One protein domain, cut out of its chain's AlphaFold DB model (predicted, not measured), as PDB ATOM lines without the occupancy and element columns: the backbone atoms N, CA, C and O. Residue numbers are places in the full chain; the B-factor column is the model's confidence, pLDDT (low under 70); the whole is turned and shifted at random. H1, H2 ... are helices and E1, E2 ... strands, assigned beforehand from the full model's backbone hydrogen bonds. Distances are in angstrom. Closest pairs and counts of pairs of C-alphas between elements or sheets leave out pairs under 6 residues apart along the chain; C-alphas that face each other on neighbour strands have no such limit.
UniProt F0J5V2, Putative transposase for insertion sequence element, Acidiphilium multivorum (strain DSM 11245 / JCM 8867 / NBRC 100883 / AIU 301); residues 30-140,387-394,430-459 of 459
ATOM      1  N   THR A  30     152.996 123.508 152.853       95.12
ATOM      2  CA  THR A  30     154.325 123.569 153.477       95.12
ATOM      3  C   THR A  30     154.593 124.982 153.991       95.12
ATOM      4  O   THR A  30     154.069 125.948 153.434       95.12
ATOM      5  N   SER A  31     155.425 125.120 155.021       95.50
ATOM      6  CA  SER A  31     156.016 126.397 155.453       95.50
ATOM      7  C   SER A  31     157.461 126.580 154.967       95.50
ATOM      8  O   SER A  31     158.092 127.591 155.277       95.50
ATOM      9  N   ASP A  32     157.972 125.633 154.176       97.50
ATOM     10  CA  ASP A  32     159.373 125.513 153.770       97.50
ATOM     11  C   ASP A  32     159.544 125.501 152.245       97.50
ATOM     12  O   ASP A  32     160.482 124.906 151.710       97.50
ATOM     13  N   ALA A  33     158.656 126.164 151.499       97.75
ATOM     14  CA  ALA A  33     158.691 126.140 150.036       97.75
ATOM     15  C   ALA A  33     160.023 126.631 149.451       97.75
ATOM     16  O   ALA A  33     160.448 126.177 148.387       97.75
ATOM     17  N   GLY A  34     160.730 127.508 150.166       97.62
ATOM     18  CA  GLY A  34     162.036 127.981 149.736       97.62
ATOM     19  C   GLY A  34     163.169 126.961 149.869       97.62
ATOM     20  O   GLY A  34     164.228 127.152 149.269       97.62
ATOM     21  N   ALA A  35     162.942 125.817 150.527       98.19
ATOM     22  CA  ALA A  35     163.862 124.679 150.509       98.19
ATOM     23  C   ALA A  35     164.155 124.175 149.083       98.19
ATOM     24  O   ALA A  35     165.191 123.558 148.848       98.19
ATOM     25  N   LEU A  36     163.314 124.498 148.093       98.31
ATOM     26  CA  LEU A  36     163.608 124.257 146.676       98.31
ATOM     27  C   LEU A  36     164.952 124.869 146.233       98.31
ATOM     28  O   LEU A  36     165.667 124.241 145.449       98.31
ATOM     29  N   LEU A  37     165.340 126.033 146.774       98.56
ATOM     30  CA  LEU A  37     166.659 126.630 146.530       98.56
ATOM     31  C   LEU A  37     167.783 125.805 147.166       98.56
ATOM     32  O   LEU A  37     168.837 125.637 146.553       98.56
ATOM     33  N   LEU A  38     167.562 125.238 148.356       98.62
ATOM     34  CA  LEU A  38     168.519 124.328 148.991       98.62
ATOM     35  C   LEU A  38     168.682 123.042 148.177       98.62
ATOM     36  O   LEU A  38     169.806 122.613 147.952       98.62
ATOM     37  N   GLY A  39     167.588 122.474 147.664       98.00
ATOM     38  CA  GLY A  39     167.637 121.311 146.777       98.00
ATOM     39  C   GLY A  39     168.365 121.594 145.459       98.00
ATOM     40  O   GLY A  39     169.135 120.761 144.983       98.00
ATOM     41  N   ALA A  40     168.163 122.775 144.867       98.31
ATOM     42  CA  ALA A  40     168.914 123.201 143.685       98.31
ATOM     43  C   ALA A  40     170.405 123.415 143.996       98.31
ATOM     44  O   ALA A  40     171.261 123.001 143.218       98.31
ATOM     45  N   THR A  41     170.716 123.983 145.162       98.69
ATOM     46  CA  THR A  41     172.093 124.165 145.632       98.69
ATOM     47  C   THR A  41     172.785 122.828 145.881       98.69
ATOM     48  O   THR A  41     173.900 122.633 145.406       98.69
ATOM     49  N   ASP A  42     172.124 121.887 146.560       98.38
ATOM     50  CA  ASP A  42     172.638 120.535 146.787       98.38
ATOM     51  C   ASP A  42     173.002 119.853 145.468       98.38
ATOM     52  O   ASP A  42     174.096 119.308 145.358       98.38
ATOM     53  N   ARG A  43     172.142 119.955 144.444       97.31
ATOM     54  CA  ARG A  43     172.437 119.429 143.102       97.31
ATOM     55  C   ARG A  43     173.638 120.118 142.457       97.31
ATOM     56  O   ARG A  43     174.500 119.422 141.932       97.31
ATOM     57  N   ALA A  44     173.732 121.445 142.545       97.56
ATOM     58  CA  ALA A  44     174.821 122.215 141.943       97.56
ATOM     59  C   ALA A  44     176.208 121.874 142.520       97.56
ATOM     60  O   ALA A  44     177.204 121.949 141.809       97.56
ATOM     61  N   ILE A  45     176.295 121.490 143.800       97.56
ATOM     62  CA  ILE A  45     177.575 121.121 144.439       97.56
ATOM     63  C   ILE A  45     177.687 119.633 144.808       97.56
ATOM     64  O   ILE A  45     178.696 119.217 145.383       97.56
ATOM     65  N   ARG A  46     176.663 118.835 144.483       98.06
ATOM     66  CA  ARG A  46     176.515 117.407 144.822       98.06
ATOM     67  C   ARG A  46     176.780 117.110 146.304       98.06
ATOM     68  O   ARG A  46     177.399 116.099 146.634       98.06
ATOM     69  N   LEU A  47     176.349 117.998 147.205       98.50
ATOM     70  CA  LEU A  47     176.768 117.972 148.613       98.50
ATOM     71  C   LEU A  47     176.386 116.659 149.299       98.50
ATOM     72  O   LEU A  47     177.248 115.953 149.814       98.50
ATOM     73  N   THR A  48     175.101 116.319 149.296       98.12
ATOM     74  CA  THR A  48     174.575 115.157 150.022       98.12
ATOM     75  C   THR A  48     174.971 113.838 149.382       98.12
ATOM     76  O   THR A  48     175.166 112.857 150.092       98.12
ATOM     77  N   GLU A  49     175.147 113.806 148.061       98.31
ATOM     78  CA  GLU A  49     175.683 112.647 147.348       98.31
ATOM     79  C   GLU A  49     177.117 112.346 147.801       98.31
ATOM     80  O   GLU A  49     177.426 111.229 148.215       98.31
ATOM     81  N   ARG A  50     177.985 113.363 147.786       98.62
ATOM     82  CA  ARG A  50     179.381 113.231 148.213       98.62
ATOM     83  C   ARG A  50     179.505 112.962 149.707       98.62
ATOM     84  O   ARG A  50     180.364 112.190 150.121       98.62
ATOM     85  N   PHE A  51     178.633 113.565 150.512       98.69
ATOM     86  CA  PHE A  51     178.593 113.293 151.941       98.69
ATOM     87  C   PHE A  51     178.143 111.857 152.216       98.69
ATOM     88  O   PHE A  51     178.775 111.180 153.016       98.69
ATOM     89  N   ALA A  52     177.146 111.339 151.489       98.44
ATOM     90  CA  ALA A  52     176.717 109.943 151.587       98.44
ATOM     91  C   ALA A  52     177.817 108.947 151.213       98.44
ATOM     92  O   ALA A  52     177.894 107.887 151.828       98.44
ATOM     93  N   ALA A  53     178.700 109.295 150.273       98.50
ATOM     94  CA  ALA A  53     179.851 108.463 149.918       98.50
ATOM     95  C   ALA A  53     180.856 108.280 151.073       98.50
ATOM     96  O   ALA A  53     181.654 107.347 151.046       98.50
ATOM     97  N   CYS A  54     180.796 109.120 152.113       98.25
ATOM     98  CA  CYS A  54     181.596 108.966 153.331       98.25
ATOM     99  C   CYS A  54     181.003 107.937 154.317       98.25
ATOM    100  O   CYS A  54     181.555 107.725 155.399       98.25
ATOM    101  N   PHE A  55     179.863 107.322 153.988       97.38
ATOM    102  CA  PHE A  55     179.162 106.364 154.836       97.38
ATOM    103  C   PHE A  55     179.147 104.976 154.205       97.38
ATOM    104  O   PHE A  55     179.058 104.805 152.993       97.38
ATOM    105  N   THR A  56     179.173 103.958 155.058       95.75
ATOM    106  CA  THR A  56     178.952 102.566 154.671       95.75
ATOM    107  C   THR A  56     177.625 102.105 155.245       95.75
ATOM    108  O   THR A  56     177.438 102.079 156.463       95.75
ATOM    109  N   ASP A  57     176.705 101.715 154.368       95.25
ATOM    110  CA  ASP A  57     175.413 101.165 154.757       95.25
ATOM    111  C   ASP A  57     175.445  99.635 154.707       95.25
ATOM    112  O   ASP A  57     175.487  99.038 153.636       95.25
ATOM    113  N   ARG A  58     175.436  98.990 155.877       94.69
ATOM    114  CA  ARG A  58     175.385  97.524 156.005       94.69
ATOM    115  C   ARG A  58     173.975  97.009 156.311       94.69
ATOM    116  O   ARG A  58     173.821  95.889 156.806       94.69
ATOM    117  N   ARG A  59     172.933  97.830 156.126       94.00
ATOM    118  CA  ARG A  59     171.539  97.361 156.193       94.00
ATOM    119  C   ARG A  59     171.267  96.429 155.009       94.00
ATOM    120  O   ARG A  59     171.868  96.582 153.952       94.00
ATOM    121  N   SER A  60     170.347  95.480 155.180       93.06
ATOM    122  CA  SER A  60     169.885  94.657 154.054       93.06
ATOM    123  C   SER A  60     169.208  95.559 153.012       93.06
ATOM    124  O   SER A  60     168.264  96.258 153.402       93.06
ATOM    125  N   PRO A  61     169.649  95.567 151.737       92.81
ATOM    126  CA  PRO A  61     169.124  96.465 150.705       92.81
ATOM    127  C   PRO A  61     167.597  96.423 150.564       92.81
ATOM    128  O   PRO A  61     166.959  97.475 150.515       92.81
ATOM    129  N   ASP A  62     166.998  95.232 150.639       91.69
ATOM    130  CA  ASP A  62     165.547  95.019 150.505       91.69
ATOM    131  C   ASP A  62     164.726  95.601 151.669       91.69
ATOM    132  O   ASP A  62     163.498  95.688 151.620       91.69
ATOM    133  N   HIS A  63     165.391  96.011 152.751       89.81
ATOM    134  CA  HIS A  63     164.762  96.598 153.933       89.81
ATOM    135  C   HIS A  63     165.053  98.097 154.090       89.81
ATOM    136  O   HIS A  63     164.659  98.700 155.097       89.81
ATOM    137  N   ILE A  64     165.724  98.717 153.113       93.56
ATOM    138  CA  ILE A  64     166.024 100.149 153.117       93.56
ATOM    139  C   ILE A  64     164.825 100.939 152.578       93.56
ATOM    140  O   ILE A  64     164.549 100.978 151.382       93.56
ATOM    141  N   GLU A  65     164.140 101.636 153.484       94.88
ATOM    142  CA  GLU A  65     163.098 102.611 153.126       94.88
ATOM    143  C   GLU A  65     163.681 103.960 152.701       94.88
ATOM    144  O   GLU A  65     163.204 104.579 151.751       94.88
ATOM    145  N   HIS A  66     164.702 104.417 153.425       95.69
ATOM    146  CA  HIS A  66     165.411 105.666 153.174       95.69
ATOM    147  C   HIS A  66     166.899 105.342 153.112       95.69
ATOM    148  O   HIS A  66     167.488 104.871 154.100       95.69
ATOM    149  N   ASP A  67     167.483 105.545 151.936       95.56
ATOM    150  CA  ASP A  67     168.921 105.425 151.737       95.56
ATOM    151  C   ASP A  67     169.678 106.500 152.531       95.56
ATOM    152  O   ASP A  67     169.099 107.457 153.052       95.56
ATOM    153  N   VAL A  68     170.991 106.314 152.674       97.19
ATOM    154  CA  VAL A  68     171.816 107.237 153.460       97.19
ATOM    155  C   VAL A  68     171.755 108.654 152.895       97.19
ATOM    156  O   VAL A  68     171.597 109.593 153.667       97.19
ATOM    157  N   ARG A  69     171.790 108.825 151.569       97.44
ATOM    158  CA  ARG A  69     171.733 110.151 150.940       97.44
ATOM    159  C   ARG A  69     170.466 110.907 151.333       97.44
ATOM    160  O   ARG A  69     170.550 112.076 151.687       97.44
ATOM    161  N   THR A  70     169.320 110.234 151.320       96.88
ATOM    162  CA  THR A  70     168.021 110.785 151.711       96.88
ATOM    163  C   THR A  70     168.018 111.197 153.182       96.88
ATOM    164  O   THR A  70     167.554 112.287 153.510       96.88
ATOM    165  N   LEU A  71     168.564 110.360 154.072       98.00
ATOM    166  CA  LEU A  71     168.671 110.682 155.498       98.00
ATOM    167  C   LEU A  71     169.571 111.903 155.740       98.00
ATOM    168  O   LEU A  71     169.208 112.789 156.514       98.00
ATOM    169  N   LEU A  72     170.723 111.966 155.063       98.31
ATOM    170  CA  LEU A  72     171.663 113.083 155.175       98.31
ATOM    171  C   LEU A  72     171.067 114.374 154.604       98.31
ATOM    172  O   LEU A  72     171.136 115.405 155.265       98.31
ATOM    173  N   LEU A  73     170.444 114.319 153.422       98.50
ATOM    174  CA  LEU A  73     169.747 115.455 152.814       98.50
ATOM    175  C   LEU A  73     168.680 116.000 153.756       98.50
ATOM    176  O   LEU A  73     168.680 117.192 154.049       98.50
ATOM    177  N   GLN A  74     167.808 115.127 154.261       98.19
ATOM    178  CA  GLN A  74     166.744 115.516 155.173       98.19
ATOM    179  C   GLN A  74     167.303 116.190 156.430       98.19
ATOM    180  O   GLN A  74     166.772 117.220 156.846       98.19
ATOM    181  N   ARG A  75     168.370 115.642 157.027       97.81
ATOM    182  CA  ARG A  75     168.945 116.209 158.252       97.81
ATOM    183  C   ARG A  75     169.629 117.554 158.005       97.81
ATOM    184  O   ARG A  75     169.369 118.505 158.734       97.81
ATOM    185  N   VAL A  76     170.453 117.652 156.961       98.50
ATOM    186  CA  VAL A  76     171.175 118.883 156.596       98.50
ATOM    187  C   VAL A  76     170.203 120.002 156.214       98.50
ATOM    188  O   VAL A  76     170.346 121.132 156.681       98.50
ATOM    189  N   VAL A  77     169.188 119.697 155.401       98.50
ATOM    190  CA  VAL A  77     168.156 120.670 155.011       98.50
ATOM    191  C   VAL A  77     167.289 121.058 156.206       98.50
ATOM    192  O   VAL A  77     167.006 122.239 156.364       98.50
ATOM    193  N   GLY A  78     166.929 120.111 157.080       98.12
ATOM    194  CA  GLY A  78     166.201 120.402 158.319       98.12
ATOM    195  C   GLY A  78     166.911 121.457 159.171       98.12
ATOM    196  O   GLY A  78     166.311 122.478 159.503       98.12
ATOM    197  N   ILE A  79     168.214 121.282 159.412       98.31
ATOM    198  CA  ILE A  79     169.035 122.254 160.151       98.31
ATOM    199  C   ILE A  79     169.057 123.618 159.445       98.31
ATOM    200  O   ILE A  79     168.803 124.645 160.075       98.31
ATOM    201  N   ALA A  80     169.289 123.649 158.126       98.44
ATOM    202  CA  ALA A  80     169.288 124.896 157.352       98.44
ATOM    203  C   ALA A  80     167.929 125.626 157.397       98.44
ATOM    204  O   ALA A  80     167.874 126.856 157.336       98.44
ATOM    205  N   LEU A  81     166.835 124.877 157.543       98.31
ATOM    206  CA  LEU A  81     165.482 125.393 157.729       98.31
ATOM    207  C   LEU A  81     165.164 125.752 159.186       98.31
ATOM    208  O   LEU A  81     164.078 126.254 159.445       98.31
ATOM    209  N   GLY A  82     166.075 125.581 160.142       97.25
ATOM    210  CA  GLY A  82     165.825 125.949 161.539       97.25
ATOM    211  C   GLY A  82     165.220 124.843 162.402       97.25
ATOM    212  O   GLY A  82     164.754 125.146 163.492       97.25
ATOM    213  N   TYR A  83     165.212 123.596 161.929       96.94
ATOM    214  CA  TYR A  83     164.765 122.433 162.696       96.94
ATOM    215  C   TYR A  83     165.967 121.768 163.366       96.94
ATOM    216  O   TYR A  83     166.694 120.968 162.760       96.94
ATOM    217  N   GLU A  84     166.222 122.192 164.598       92.62
ATOM    218  CA  GLU A  84     167.401 121.802 165.363       92.62
ATOM    219  C   GLU A  84     167.344 120.340 165.801       92.62
ATOM    220  O   GLU A  84     168.358 119.639 165.728       92.62
ATOM    221  N   ASP A  85     166.162 119.838 166.163       93.38
ATOM    222  CA  ASP A  85     166.028 118.585 166.887       93.38
ATOM    223  C   ASP A  85     165.506 117.449 166.015       93.38
ATOM    224  O   ASP A  85     164.720 117.601 165.080       93.38
ATOM    225  N   LEU A  86     165.896 116.226 166.378       94.94
ATOM    226  CA  LEU A  86     165.395 115.046 165.683       94.94
ATOM    227  C   LEU A  86     163.879 114.877 165.813       94.94
ATOM    228  O   LEU A  86     163.276 114.264 164.933       94.94
ATOM    229  N   ILE A  87     163.266 115.392 166.886       96.25
ATOM    230  CA  ILE A  87     161.820 115.284 167.108       96.25
ATOM    231  C   ILE A  87     161.010 116.073 166.076       96.25
ATOM    232  O   ILE A  87     159.945 115.601 165.685       96.25
ATOM    233  N   ASP A  88     161.557 117.169 165.542       96.50
ATOM    234  CA  ASP A  88     160.929 117.956 164.474       96.50
ATOM    235  C   ASP A  88     160.642 117.082 163.246       96.50
ATOM    236  O   ASP A  88     159.637 117.238 162.547       96.50
ATOM    237  N   HIS A  89     161.489 116.076 163.012       97.44
ATOM    238  CA  HIS A  89     161.330 115.153 161.898       97.44
ATOM    239  C   HIS A  89     160.168 114.164 162.044       97.44
ATOM    240  O   HIS A  89     159.830 113.499 161.065       97.44
ATOM    241  N   ASP A  90     159.494 114.081 163.195       96.62
ATOM    242  CA  ASP A  90     158.208 113.378 163.266       96.62
ATOM    243  C   ASP A  90     157.100 114.126 162.514       96.62
ATOM    244  O   ASP A  90     156.228 113.473 161.939       96.62
ATOM    245  N   GLN A  91     157.177 115.459 162.441       95.00
ATOM    246  CA  GLN A  91     156.294 116.275 161.607       95.00
ATOM    247  C   GLN A  91     156.864 116.435 160.194       95.00
ATOM    248  O   GLN A  91     156.170 116.144 159.218       95.00
ATOM    249  N   LEU A  92     158.146 116.808 160.061       96.06
ATOM    250  CA  LEU A  92     158.759 117.070 158.749       96.06
ATOM    251  C   LEU A  92     158.772 115.861 157.830       96.06
ATOM    252  O   LEU A  92     158.868 116.023 156.616       96.06
ATOM    253  N   ARG A  93     158.667 114.641 158.367       96.12
ATOM    254  CA  ARG A  93     158.613 113.453 157.515       96.12
ATOM    255  C   ARG A  93     157.390 113.414 156.583       96.12
ATOM    256  O   ARG A  93     157.340 112.585 155.673       96.12
ATOM    257  N   HIS A  94     156.409 114.273 156.844       94.81
ATOM    258  CA  HIS A  94     155.201 114.453 156.051       94.81
ATOM    259  C   HIS A  94     155.233 115.731 155.198       94.81
ATOM    260  O   HIS A  94     154.285 115.967 154.453       94.81
ATOM    261  N   ASP A  95     156.298 116.541 155.272       95.69
ATOM    262  CA  ASP A  95     156.385 117.768 154.485       95.69
ATOM    263  C   ASP A  95     156.539 117.446 152.983       95.69
ATOM    264  O   ASP A  95     157.462 116.721 152.583       95.69
ATOM    265  N   PRO A  96     155.650 117.978 152.126       94.06
ATOM    266  CA  PRO A  96     155.642 117.643 150.711       94.06
ATOM    267  C   PRO A  96     156.842 118.218 149.944       94.06
ATOM    268  O   PRO A  96     157.256 117.624 148.950       94.06
ATOM    269  N   VAL A  97     157.432 119.337 150.374       97.00
ATOM    270  CA  VAL A  97     158.598 119.932 149.705       97.00
ATOM    271  C   VAL A  97     159.870 119.181 150.069       97.00
ATOM    272  O   VAL A  97     160.655 118.856 149.177       97.00
ATOM    273  N   LEU A  98     160.067 118.803 151.332       96.75
ATOM    274  CA  LEU A  98     161.189 117.939 151.699       96.75
ATOM    275  C   LEU A  98     161.081 116.571 150.998       96.75
ATOM    276  O   LEU A  98     162.096 116.021 150.567       96.75
ATOM    277  N   ALA A  99     159.864 116.044 150.809       95.19
ATOM    278  CA  ALA A  99     159.626 114.816 150.049       95.19
ATOM    279  C   ALA A  99     160.016 114.967 148.563       95.19
ATOM    280  O   ALA A  99     160.624 114.061 147.984       95.19
ATOM    281  N   VAL A 100     159.738 116.129 147.954       95.69
ATOM    282  CA  VAL A 100     160.219 116.489 146.604       95.69
ATOM    283  C   VAL A 100     161.743 116.509 146.552       95.69
ATOM    284  O   VAL A 100     162.328 115.937 145.634       95.69
ATOM    285  N   LEU A 101     162.398 117.135 147.533       96.50
ATOM    286  CA  LEU A 101     163.860 117.194 147.619       96.50
ATOM    287  C   LEU A 101     164.482 115.794 147.707       96.50
ATOM    288  O   LEU A 101     165.462 115.516 147.019       96.50
ATOM    289  N   ALA A 102     163.883 114.907 148.503       94.25
ATOM    290  CA  ALA A 102     164.284 113.507 148.620       94.25
ATOM    291  C   ALA A 102     163.940 112.646 147.389       94.25
ATOM    292  O   ALA A 102     164.282 111.466 147.358       94.25
ATOM    293  N   GLY A 103     163.244 113.196 146.387       92.88
ATOM    294  CA  GLY A 103     162.812 112.451 145.202       92.88
ATOM    295  C   GLY A 103     161.797 111.349 145.517       92.88
ATOM    296  O   GLY A 103     161.699 110.369 144.780       92.88
ATOM    297  N   LYS A 104     161.060 111.477 146.626       90.31
ATOM    298  CA  LYS A 104     160.208 110.415 147.158       90.31
ATOM    299  C   LYS A 104     158.940 110.994 147.775       90.31
ATOM    300  O   LYS A 104     158.932 111.387 148.934       90.31
ATOM    301  N   LEU A 105     157.856 111.004 146.997       88.00
ATOM    302  CA  LEU A 105     156.546 111.529 147.415       88.00
ATOM    303  C   LEU A 105     155.722 110.568 148.280       88.00
ATOM    304  O   LEU A 105     154.830 111.001 148.999       88.00
ATOM    305  N   ALA A 106     156.003 109.270 148.193       90.12
ATOM    306  CA  ALA A 106     155.314 108.231 148.942       90.12
ATOM    307  C   ALA A 106     156.331 107.239 149.504       90.12
ATOM    308  O   ALA A 106     157.400 107.017 148.925       90.12
ATOM    309  N   ALA A 107     156.003 106.632 150.640       91.00
ATOM    310  CA  ALA A 107     156.774 105.510 151.146       91.00
ATOM    311  C   ALA A 107     156.648 104.290 150.225       91.00
ATOM    312  O   ALA A 107     155.626 104.088 149.573       91.00
ATOM    313  N   ARG A 108     157.690 103.457 150.203       88.88
ATOM    314  CA  ARG A 108     157.685 102.164 149.508       88.88
ATOM    315  C   ARG A 108     156.899 101.120 150.297       88.88
ATOM    316  O   ARG A 108     156.304 100.228 149.705       88.88
ATOM    317  N   ARG A 109     156.910 101.223 151.628       89.31
ATOM    318  CA  ARG A 109     156.229 100.292 152.536       89.31
ATOM    319  C   ARG A 109     155.004 100.934 153.178       89.31
ATOM    320  O   ARG A 109     155.025 102.108 153.549       89.31
ATOM    321  N   ALA A 110     153.958 100.129 153.358       89.25
ATOM    322  CA  ALA A 110     152.764 100.533 154.090       89.25
ATOM    323  C   ALA A 110     153.119 100.963 155.526       89.25
ATOM    324  O   ALA A 110     153.992 100.373 156.165       89.25
ATOM    325  N   GLY A 111     152.460 102.012 156.023       85.44
ATOM    326  CA  GLY A 111     152.692 102.549 157.370       85.44
ATOM    327  C   GLY A 111     153.991 103.349 157.546       85.44
ATOM    328  O   GLY A 111     154.304 103.751 158.663       85.44
ATOM    329  N   CYS A 112     154.751 103.600 156.474       91.62
ATOM    330  CA  CYS A 112     155.903 104.503 156.494       91.62
ATOM    331  C   CYS A 112     155.540 105.877 155.908       91.62
ATOM    332  O   CYS A 112     154.677 105.995 155.040       91.62
ATOM    333  N   ALA A 113     156.232 106.920 156.369       94.50
ATOM    334  CA  ALA A 113     156.187 108.242 155.749       94.50
ATOM    335  C   ALA A 113     157.194 108.322 154.578       94.50
ATOM    336  O   ALA A 113     158.134 107.519 154.525       94.50
ATOM    337  N   PRO A 114     157.036 109.268 153.632       94.38
ATOM    338  CA  PRO A 114     157.976 109.428 152.518       94.38
ATOM    339  C   PRO A 114     159.419 109.689 152.985       94.38
ATOM    340  O   PRO A 114     160.380 109.184 152.396       94.38
ATOM    341  N   LEU A 115     159.555 110.387 154.110       97.00
ATOM    342  CA  LEU A 115     160.802 110.762 154.769       97.00
ATOM    343  C   LEU A 115     160.955 110.065 156.134       97.00
ATOM    344  O   LEU A 115     160.030 109.432 156.646       97.00
ATOM    345  N   ALA A 116     162.140 110.163 156.730       96.94
ATOM    346  CA  ALA A 116     162.467 109.468 157.969       96.94
ATOM    347  C   ALA A 116     161.964 110.216 159.214       96.94
ATOM    348  O   ALA A 116     162.156 111.417 159.339       96.94
ATOM    349  N   GLY A 117     161.382 109.502 160.180       96.94
ATOM    350  CA  GLY A 117     161.085 110.061 161.507       96.94
ATOM    351  C   GLY A 117     162.302 110.106 162.439       96.94
ATOM    352  O   GLY A 117     163.374 109.572 162.116       96.94
ATOM    353  N   LYS A 118     162.108 110.655 163.647       96.12
ATOM    354  CA  LYS A 118     163.186 110.904 164.622       96.12
ATOM    355  C   LYS A 118     164.045 109.680 164.922       96.12
ATOM    356  O   LYS A 118     165.268 109.754 164.929       96.12
ATOM    357  N   SER A 119     163.427 108.512 165.114       94.88
ATOM    358  CA  SER A 119     164.139 107.295 165.522       94.88
ATOM    359  C   SER A 119     165.067 106.759 164.433       94.88
ATOM    360  O   SER A 119     166.083 106.139 164.741       94.88
ATOM    361  N   THR A 120     164.728 106.972 163.159       94.94
ATOM    362  CA  THR A 120     165.564 106.535 162.035       94.94
ATOM    363  C   THR A 120     166.786 107.429 161.887       94.94
ATOM    364  O   THR A 120     167.890 106.905 161.754       94.94
ATOM    365  N   LEU A 121     166.609 108.748 161.989       96.50
ATOM    366  CA  LEU A 121     167.720 109.702 162.000       96.50
ATOM    367  C   LEU A 121     168.593 109.543 163.252       96.50
ATOM    368  O   LEU A 121     169.813 109.566 163.152       96.50
ATOM    369  N   ASN A 122     168.001 109.247 164.410       95.12
ATOM    370  CA  ASN A 122     168.762 109.009 165.637       95.12
ATOM    371  C   ASN A 122     169.712 107.810 165.503       95.12
ATOM    372  O   ASN A 122     170.855 107.871 165.937       95.12
ATOM    373  N   ARG A 123     169.288 106.724 164.839       94.25
ATOM    374  CA  ARG A 123     170.179 105.580 164.562       94.25
ATOM    375  C   ARG A 123     171.335 105.929 163.619       94.25
ATOM    376  O   ARG A 123     172.376 105.283 163.702       94.25
ATOM    377  N   LEU A 124     171.153 106.904 162.726       95.06
ATOM    378  CA  LEU A 124     172.225 107.425 161.876       95.06
ATOM    379  C   LEU A 124     173.216 108.264 162.699       95.06
ATOM    380  O   LEU A 124     174.423 108.055 162.600       95.06
ATOM    381  N   GLU A 125     172.716 109.173 163.537       94.44
ATOM    382  CA  GLU A 125     173.553 110.042 164.377       94.44
ATOM    383  C   GLU A 125     174.317 109.264 165.459       94.44
ATOM    384  O   GLU A 125     175.459 109.589 165.769       94.44
ATOM    385  N   LEU A 126     173.741 108.171 165.967       93.19
ATOM    386  CA  LEU A 126     174.397 107.233 166.886       93.19
ATOM    387  C   LEU A 126     175.263 106.179 166.165       93.19
ATOM    388  O   LEU A 126     175.577 105.129 166.734       93.19
ATOM    389  N   SER A 127     175.638 106.425 164.904       86.56
ATOM    390  CA  SER A 127     176.463 105.500 164.120       86.56
ATOM    391  C   SER A 127     177.791 105.165 164.807       86.56
ATOM    392  O   SER A 127     178.509 106.008 165.353       86.56
ATOM    393  N   ARG A 128     178.150 103.882 164.743       86.25
ATOM    394  CA  ARG A 128     179.366 103.326 165.347       86.25
ATOM    395  C   ARG A 128     180.396 103.029 164.261       86.25
ATOM    396  O   ARG A 128     180.044 102.952 163.087       86.25
ATOM    397  N   ALA A 129     181.663 102.898 164.650       85.06
ATOM    398  CA  ALA A 129     182.713 102.465 163.726       85.06
ATOM    399  C   ALA A 129     182.409 101.045 163.212       85.06
ATOM    400  O   ALA A 129     182.288 100.824 162.008       85.06
ATOM    401  N   ASP A 130     182.149 100.126 164.141       85.38
ATOM    402  CA  ASP A 130     181.724  98.766 163.825       85.38
ATOM    403  C   ASP A 130     180.206  98.655 163.768       85.38
ATOM    404  O   ASP A 130     179.480  99.128 164.653       85.38
ATOM    405  N   ALA A 131     179.713  97.993 162.720       82.94
ATOM    406  CA  ALA A 131     178.289  97.755 162.588       82.94
ATOM    407  C   ALA A 131     177.818  96.769 163.660       82.94
ATOM    408  O   ALA A 131     178.376  95.692 163.843       82.94
ATOM    409  N   THR A 132     176.728  97.124 164.325       86.44
ATOM    410  CA  THR A 132     176.037  96.268 165.293       86.44
ATOM    411  C   THR A 132     174.678  95.856 164.738       86.44
ATOM    412  O   THR A 132     174.236  96.347 163.695       86.44
ATOM    413  N   ARG A 133     173.958  94.988 165.461       83.69
ATOM    414  CA  ARG A 133     172.576  94.619 165.116       83.69
ATOM    415  C   ARG A 133     171.678  95.847 164.903       83.69
ATOM    416  O   ARG A 133     170.861  95.829 163.986       83.69
ATOM    417  N   TYR A 134     171.854  96.889 165.720       82.94
ATOM    418  CA  TYR A 134     170.988  98.076 165.759       82.94
ATOM    419  C   TYR A 134     171.582  99.319 165.073       82.94
ATOM    420  O   TYR A 134     170.832 100.216 164.699       82.94
ATOM    421  N   HIS A 135     172.900  99.350 164.852       88.50
ATOM    422  CA  HIS A 135     173.604 100.433 164.153       88.50
ATOM    423  C   HIS A 135     174.365  99.843 162.971       88.50
ATOM    424  O   HIS A 135     175.487  99.368 163.119       88.50
ATOM    425  N   ARG A 136     173.712  99.813 161.809       92.25
ATOM    426  CA  ARG A 136     174.225  99.191 160.575       92.25
ATOM    427  C   ARG A 136     174.878 100.190 159.617       92.25
ATOM    428  O   ARG A 136     175.494  99.765 158.649       92.25
ATOM    429  N   ILE A 137     174.724 101.486 159.875       94.94
ATOM    430  CA  ILE A 137     175.366 102.553 159.112       94.94
ATOM    431  C   ILE A 137     176.580 103.020 159.915       94.94
ATOM    432  O   ILE A 137     176.447 103.321 161.103       94.94
ATOM    433  N   SER A 138     177.738 103.077 159.269       94.94
ATOM    434  CA  SER A 138     178.975 103.655 159.800       94.94
ATOM    435  C   SER A 138     179.445 104.791 158.893       94.94
ATOM    436  O   SER A 138     179.024 104.881 157.742       94.94
ATOM    437  N   HIS A 139     180.321 105.653 159.400       95.81
ATOM    438  CA  HIS A 139     180.936 106.737 158.632       95.81
ATOM    439  C   HIS A 139     182.454 106.700 158.773       95.81
ATOM    440  O   HIS A 139     182.956 106.274 159.821       95.81
ATOM    441  N   ASP A 140     183.147 107.166 157.737       96.94
ATOM    442  CA  ASP A 140     184.589 107.398 157.712       96.94
ATOM    443  C   ASP A 140     184.885 108.872 158.067       96.94
ATOM    444  O   ASP A 140     184.638 109.763 157.247       96.94
ATOM    445  N   ALA A 387     175.555 120.163 161.213       97.94
ATOM    446  CA  ALA A 387     175.468 121.624 161.254       97.94
ATOM    447  C   ALA A 387     176.475 122.281 160.292       97.94
ATOM    448  O   ALA A 387     176.135 123.178 159.520       97.94
ATOM    449  N   SER A 388     177.698 121.752 160.247       98.25
ATOM    450  CA  SER A 388     178.753 122.202 159.334       98.25
ATOM    451  C   SER A 388     178.385 122.019 157.855       98.25
ATOM    452  O   SER A 388     178.651 122.896 157.035       98.25
ATOM    453  N   MET A 389     177.742 120.909 157.483       98.62
ATOM    454  CA  MET A 389     177.275 120.685 156.110       98.62
ATOM    455  C   MET A 389     176.098 121.603 155.757       98.62
ATOM    456  O   MET A 389     176.030 122.087 154.627       98.62
ATOM    457  N   ALA A 390     175.218 121.918 156.713       98.69
ATOM    458  CA  ALA A 390     174.175 122.927 156.522       98.69
ATOM    459  C   ALA A 390     174.781 124.322 156.282       98.69
ATOM    460  O   ALA A 390     174.346 125.042 155.378       98.69
ATOM    461  N   TYR A 391     175.853 124.662 157.006       98.50
ATOM    462  CA  TYR A 391     176.619 125.887 156.778       98.50
ATOM    463  C   TYR A 391     177.233 125.915 155.374       98.50
ATOM    464  O   TYR A 391     177.088 126.900 154.649       98.50
ATOM    465  N   VAL A 392     177.866 124.819 154.943       98.56
ATOM    466  CA  VAL A 392     178.430 124.708 153.588       98.56
ATOM    467  C   VAL A 392     177.350 124.856 152.514       98.56
ATOM    468  O   VAL A 392     177.576 125.560 151.525       98.56
ATOM    469  N   LEU A 393     176.167 124.265 152.714       98.75
ATOM    470  CA  LEU A 393     175.032 124.384 151.797       98.75
ATOM    471  C   LEU A 393     174.564 125.841 151.659       98.75
ATOM    472  O   LEU A 393     174.432 126.342 150.543       98.75
ATOM    473  N   LEU A 394     174.381 126.557 152.771       98.50
ATOM    474  CA  LEU A 394     173.990 127.973 152.752       98.50
ATOM    475  C   LEU A 394     175.093 128.880 152.192       98.50
ATOM    476  O   LEU A 394     174.806 129.841 151.475       98.50
ATOM    477  N   VAL A 430     149.390 113.924 137.975       89.00
ATOM    478  CA  VAL A 430     150.098 112.860 137.234       89.00
ATOM    479  C   VAL A 430     151.379 113.366 136.550       89.00
ATOM    480  O   VAL A 430     152.340 112.619 136.421       89.00
ATOM    481  N   ARG A 431     151.409 114.631 136.104       90.62
ATOM    482  CA  ARG A 431     152.521 115.186 135.304       90.62
ATOM    483  C   ARG A 431     153.367 116.227 136.030       90.62
ATOM    484  O   ARG A 431     154.416 116.613 135.520       90.62
ATOM    485  N   ARG A 432     152.891 116.771 137.151       93.38
ATOM    486  CA  ARG A 432     153.509 117.941 137.786       93.38
ATOM    487  C   ARG A 432     153.209 118.010 139.273       93.38
ATOM    488  O   ARG A 432     152.061 117.838 139.679       93.38
ATOM    489  N   ILE A 433     154.232 118.388 140.032       95.12
ATOM    490  CA  ILE A 433     154.123 118.861 141.411       95.12
ATOM    491  C   ILE A 433     154.188 120.388 141.350       95.12
ATOM    492  O   ILE A 433     155.184 120.949 140.890       95.12
ATOM    493  N   ARG A 434     153.105 121.066 141.723       96.31
ATOM    494  CA  ARG A 434     153.019 122.530 141.724       96.31
ATOM    495  C   ARG A 434     153.148 123.034 143.155       96.31
ATOM    496  O   ARG A 434     152.368 122.617 144.001       96.31
ATOM    497  N   ILE A 435     154.084 123.951 143.388       96.56
ATOM    498  CA  ILE A 435     154.239 124.680 144.651       96.56
ATOM    499  C   ILE A 435     153.756 126.117 144.421       96.56
ATOM    500  O   ILE A 435     154.402 126.889 143.712       96.56
ATOM    501  N   ALA A 436     152.583 126.457 144.947       96.12
ATOM    502  CA  ALA A 436     151.979 127.779 144.826       96.12
ATOM    503  C   ALA A 436     152.382 128.653 146.024       96.12
ATOM    504  O   ALA A 436     151.780 128.571 147.093       96.12
ATOM    505  N   MET A 437     153.427 129.463 145.834       95.50
ATOM    506  CA  MET A 437     153.900 130.461 146.801       95.50
ATOM    507  C   MET A 437     153.096 131.768 146.690       95.50
ATOM    508  O   MET A 437     152.445 132.019 145.675       95.50
ATOM    509  N   ALA A 438     153.161 132.617 147.720       92.56
ATOM    510  CA  ALA A 438     152.459 133.900 147.742       92.56
ATOM    511  C   ALA A 438     152.899 134.835 146.597       92.56
ATOM    512  O   ALA A 438     154.078 135.163 146.469       92.56
ATOM    513  N   SER A 439     151.937 135.336 145.815       93.25
ATOM    514  CA  SER A 439     152.172 136.276 144.702       93.25
ATOM    515  C   SER A 439     152.648 137.662 145.145       93.25
ATOM    516  O   SER A 439     153.175 138.419 144.337       93.25
ATOM    517  N   ALA A 440     152.481 137.996 146.425       93.88
ATOM    518  CA  ALA A 440     152.978 139.222 147.042       93.88
ATOM    519  C   ALA A 440     154.244 138.987 147.889       93.88
ATOM    520  O   ALA A 440     154.608 139.842 148.692       93.88
ATOM    521  N   HIS A 441     154.907 137.827 147.764       95.50
ATOM    522  CA  HIS A 441     156.118 137.560 148.537       95.50
ATOM    523  C   HIS A 441     157.189 138.633 148.232       95.50
ATOM    524  O   HIS A 441     157.490 138.849 147.054       95.50
ATOM    525  N   PRO A 442     157.777 139.302 149.247       95.44
ATOM    526  CA  PRO A 442     158.641 140.464 149.017       95.44
ATOM    527  C   PRO A 442     159.896 140.174 148.188       95.44
ATOM    528  O   PRO A 442     160.374 141.055 147.484       95.44
ATOM    529  N   TRP A 443     160.412 138.942 148.245       96.94
ATOM    530  CA  TRP A 443     161.716 138.576 147.674       96.94
ATOM    531  C   TRP A 443     161.617 137.667 146.446       96.94
ATOM    532  O   TRP A 443     162.480 136.824 146.195       96.94
ATOM    533  N   GLN A 444     160.530 137.793 145.677       96.56
ATOM    534  CA  GLN A 444     160.334 137.021 144.443       96.56
ATOM    535  C   GLN A 444     161.463 137.242 143.434       96.56
ATOM    536  O   GLN A 444     161.893 136.297 142.770       96.56
ATOM    537  N   TYR A 445     161.960 138.478 143.341       96.62
ATOM    538  CA  TYR A 445     163.048 138.831 142.438       96.62
ATOM    539  C   TYR A 445     164.330 138.071 142.798       96.62
ATOM    540  O   TYR A 445     164.887 137.363 141.959       96.62
ATOM    541  N   GLU A 446     164.747 138.112 144.061       97.88
ATOM    542  CA  GLU A 446     165.925 137.398 144.551       97.88
ATOM    543  C   GLU A 446     165.771 135.884 144.425       97.88
ATOM    544  O   GLU A 446     166.718 135.205 144.024       97.88
ATOM    545  N   PHE A 447     164.577 135.353 144.703       97.69
ATOM    546  CA  PHE A 447     164.278 133.936 144.514       97.69
ATOM    547  C   PHE A 447     164.445 133.514 143.048       97.69
ATOM    548  O   PHE A 447     165.038 132.472 142.761       97.69
ATOM    549  N   SER A 448     163.952 134.332 142.111       96.88
ATOM    550  CA  SER A 448     164.041 134.055 140.674       96.88
ATOM    551  C   SER A 448     165.487 134.060 140.168       96.88
ATOM    552  O   SER A 448     165.881 133.145 139.441       96.88
ATOM    553  N   ILE A 449     166.303 135.020 140.625       97.69
ATOM    554  CA  ILE A 449     167.740 135.077 140.326       97.69
ATOM    555  C   ILE A 449     168.438 133.842 140.885       97.69
ATOM    556  O   ILE A 449     169.175 133.174 140.156       97.69
ATOM    557  N   ALA A 450     168.178 133.504 142.150       98.00
ATOM    558  CA  ALA A 450     168.790 132.349 142.789       98.00
ATOM    559  C   ALA A 450     168.467 131.058 142.039       98.00
ATOM    560  O   ALA A 450     169.374 130.290 141.727       98.00
ATOM    561  N   HIS A 451     167.201 130.845 141.682       97.31
ATOM    562  CA  HIS A 451     166.786 129.694 140.890       97.31
ATOM    563  C   HIS A 451     167.517 129.624 139.538       97.31
ATOM    564  O   HIS A 451     168.044 128.569 139.188       97.31
ATOM    565  N   ALA A 452     167.592 130.736 138.800       97.38
ATOM    566  CA  ALA A 452     168.253 130.777 137.496       97.38
ATOM    567  C   ALA A 452     169.760 130.473 137.592       97.38
ATOM    568  O   ALA A 452     170.277 129.641 136.846       97.38
ATOM    569  N   LEU A 453     170.464 131.098 138.541       97.50
ATOM    570  CA  LEU A 453     171.904 130.900 138.724       97.50
ATOM    571  C   LEU A 453     172.242 129.484 139.203       97.50
ATOM    572  O   LEU A 453     173.204 128.886 138.723       97.50
ATOM    573  N   LEU A 454     171.440 128.923 140.112       97.19
ATOM    574  CA  LEU A 454     171.611 127.546 140.581       97.19
ATOM    575  C   LEU A 454     171.322 126.528 139.473       97.19
ATOM    576  O   LEU A 454     172.039 125.535 139.367       97.19
ATOM    577  N   GLY A 455     170.317 126.786 138.629       91.25
ATOM    578  CA  GLY A 455     170.008 125.952 137.466       91.25
ATOM    579  C   GLY A 455     171.179 125.861 136.489       91.25
ATOM    580  O   GLY A 455     171.539 124.766 136.071       91.25
ATOM    581  N   ASN A 456     171.834 126.989 136.205       90.19
ATOM    582  CA  ASN A 456     173.006 127.037 135.325       90.19
ATOM    583  C   ASN A 456     174.261 126.396 135.933       90.19
ATOM    584  O   ASN A 456     175.152 125.994 135.196       90.19
ATOM    585  N   ALA A 457     174.369 126.350 137.262       87.19
ATOM    586  CA  ALA A 457     175.513 125.750 137.946       87.19
ATOM    587  C   ALA A 457     175.392 124.226 138.113       87.19
ATOM    588  O   ALA A 457     176.406 123.566 138.322       87.19
ATOM    589  N   GLY A 458     174.167 123.691 138.093       68.50
ATOM    590  CA  GLY A 458     173.891 122.256 138.214       68.50
ATOM    591  C   GLY A 458     173.651 121.523 136.891       68.50
ATOM    592  O   GLY A 458     173.484 120.304 136.929       68.50
ATOM    593  N   ALA A 459     173.591 122.249 135.771       56.56
ATOM    594  CA  ALA A 459     173.658 121.702 134.415       56.56
ATOM    595  C   ALA A 459     175.121 121.457 134.028       56.56
ATOM    596  O   ALA A 459     175.377 120.418 133.379       56.56
TER     597      ALA A 459
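This is residues 30 to 140, 387 to 394 and 430 to 459 of the 459 residues of the protein "Putative transposase for insertion sequence element" of Acidiphilium multivorum (strain DSM 11245 / JCM 8867 / NBRC 100883 / AIU 301) (UniProt F0J5V2). A clump of mostly short, crossed helices is gathered round H3, which lies in the middle, with H2, H6 and H7 packed on it. At one end of the long axis H8 lies along H1, and the link from strand E3 folds round into H8, residues 438 to 446 sticking out; at the opposite end are a small ribbon of two strands, E1 and E2, and the loop before E2. The printed part has 149 residues with eight named helices and three named strands, in the order H1, H2, E1, H3, H4, H5, H6, E2, H7, E3, H8; the sheet's order is E1 - E2, antiparallel, and E3 pairs with no named strand. The class is mostly helix. The whole is compact, with a radius of gyration of the C-alphas of 16.1 A, yet elongated in outline, spanning 51 by 32 by 29 A.

H1 is residues 35 to 45, 15.4 A from first to last C-alpha, and begins with C-alpha 35 at (163.862, 124.679, 150.509). H2, residues 47 to 52, and strand E1, residues 55 to 57, follow. H3 is residues 68 to 80, 18.3 A long, with C-alpha 68 at (171.816, 107.237, 153.460). Then come H4, residues 86 to 92, H5, residues 96 to 101, and H6, residues 118 to 125, which is 10.4 A long. E2 is residues 137 to 139. H7 is residues 387 to 394, 10.7 A long. E3 is residues 433 to 437, 12.8 A long. H8, the longest helix, is residues 444 to 458, 21.0 A, and ends with C-alpha 458 at (173.891, 122.256, 138.214).

H1 and H3 are the hubs, each touching three other helices. H1 touches H8 at a shallow tilt of 27 degrees, the same way; the closest C-alphas, of Ala 44 and Gly 458, are 3.8 A apart. It touches H5 at a shallow tilt of 8 degrees, the same way, closest at Gly 39 and Leu 101, 5.7 A. It touches H7 about perpendicular, at 89 degrees, closest at Asp 42 and Leu 393, 6.8 A. H3 touches H7 with residues 76 to 80 alone, about perpendicular at 78 degrees, closest at Val 76 and Ala 390, 5.0 A. With residues 68 to 73 alone it touches H2 at a steep tilt of 44 degrees, opposite ways, closest at Ala 52 and Arg 69, 5.0 A. H3 and H6 only just touch, with 3 pairs of C-alphas within 8 A, made by residues 71 to 75 of H3 alone; the closest are those of Leu 71 and Leu 121, 6.6 A. H4 touches H6 at a steep tilt of 48 degrees, opposite ways, closest at Leu 86 and Lys 118, 4.8 A. E1 and E2 are antiparallel, with N 56 and O 138 2.8 A apart and N 138 and O 56 3.0 A apart. H5 and E3 are near each other, while E2 and H8 are apart. In H1, H2, H3, H5, H6, H7 and H8 every O i to N i+4 pair is within hydrogen-bond range; in H4 1 of 3 is, beside 3 of 4 O i to N i+3 pairs.

The two C-alphas farthest apart, of Asp 130 and Ala 440, are 52.4 A from each other. Residues 141 to 386 are not printed, with 17.3 A between C-alphas 140 and 387; residues 395 to 429 are not printed, with 32.2 A between C-alphas 394 and 430. Of the links that are printed whole, H5 to H6 and H6 to E2 are long. The mean pLDDT of the printed part is 94.6, and residues 458 to 459 are under 70.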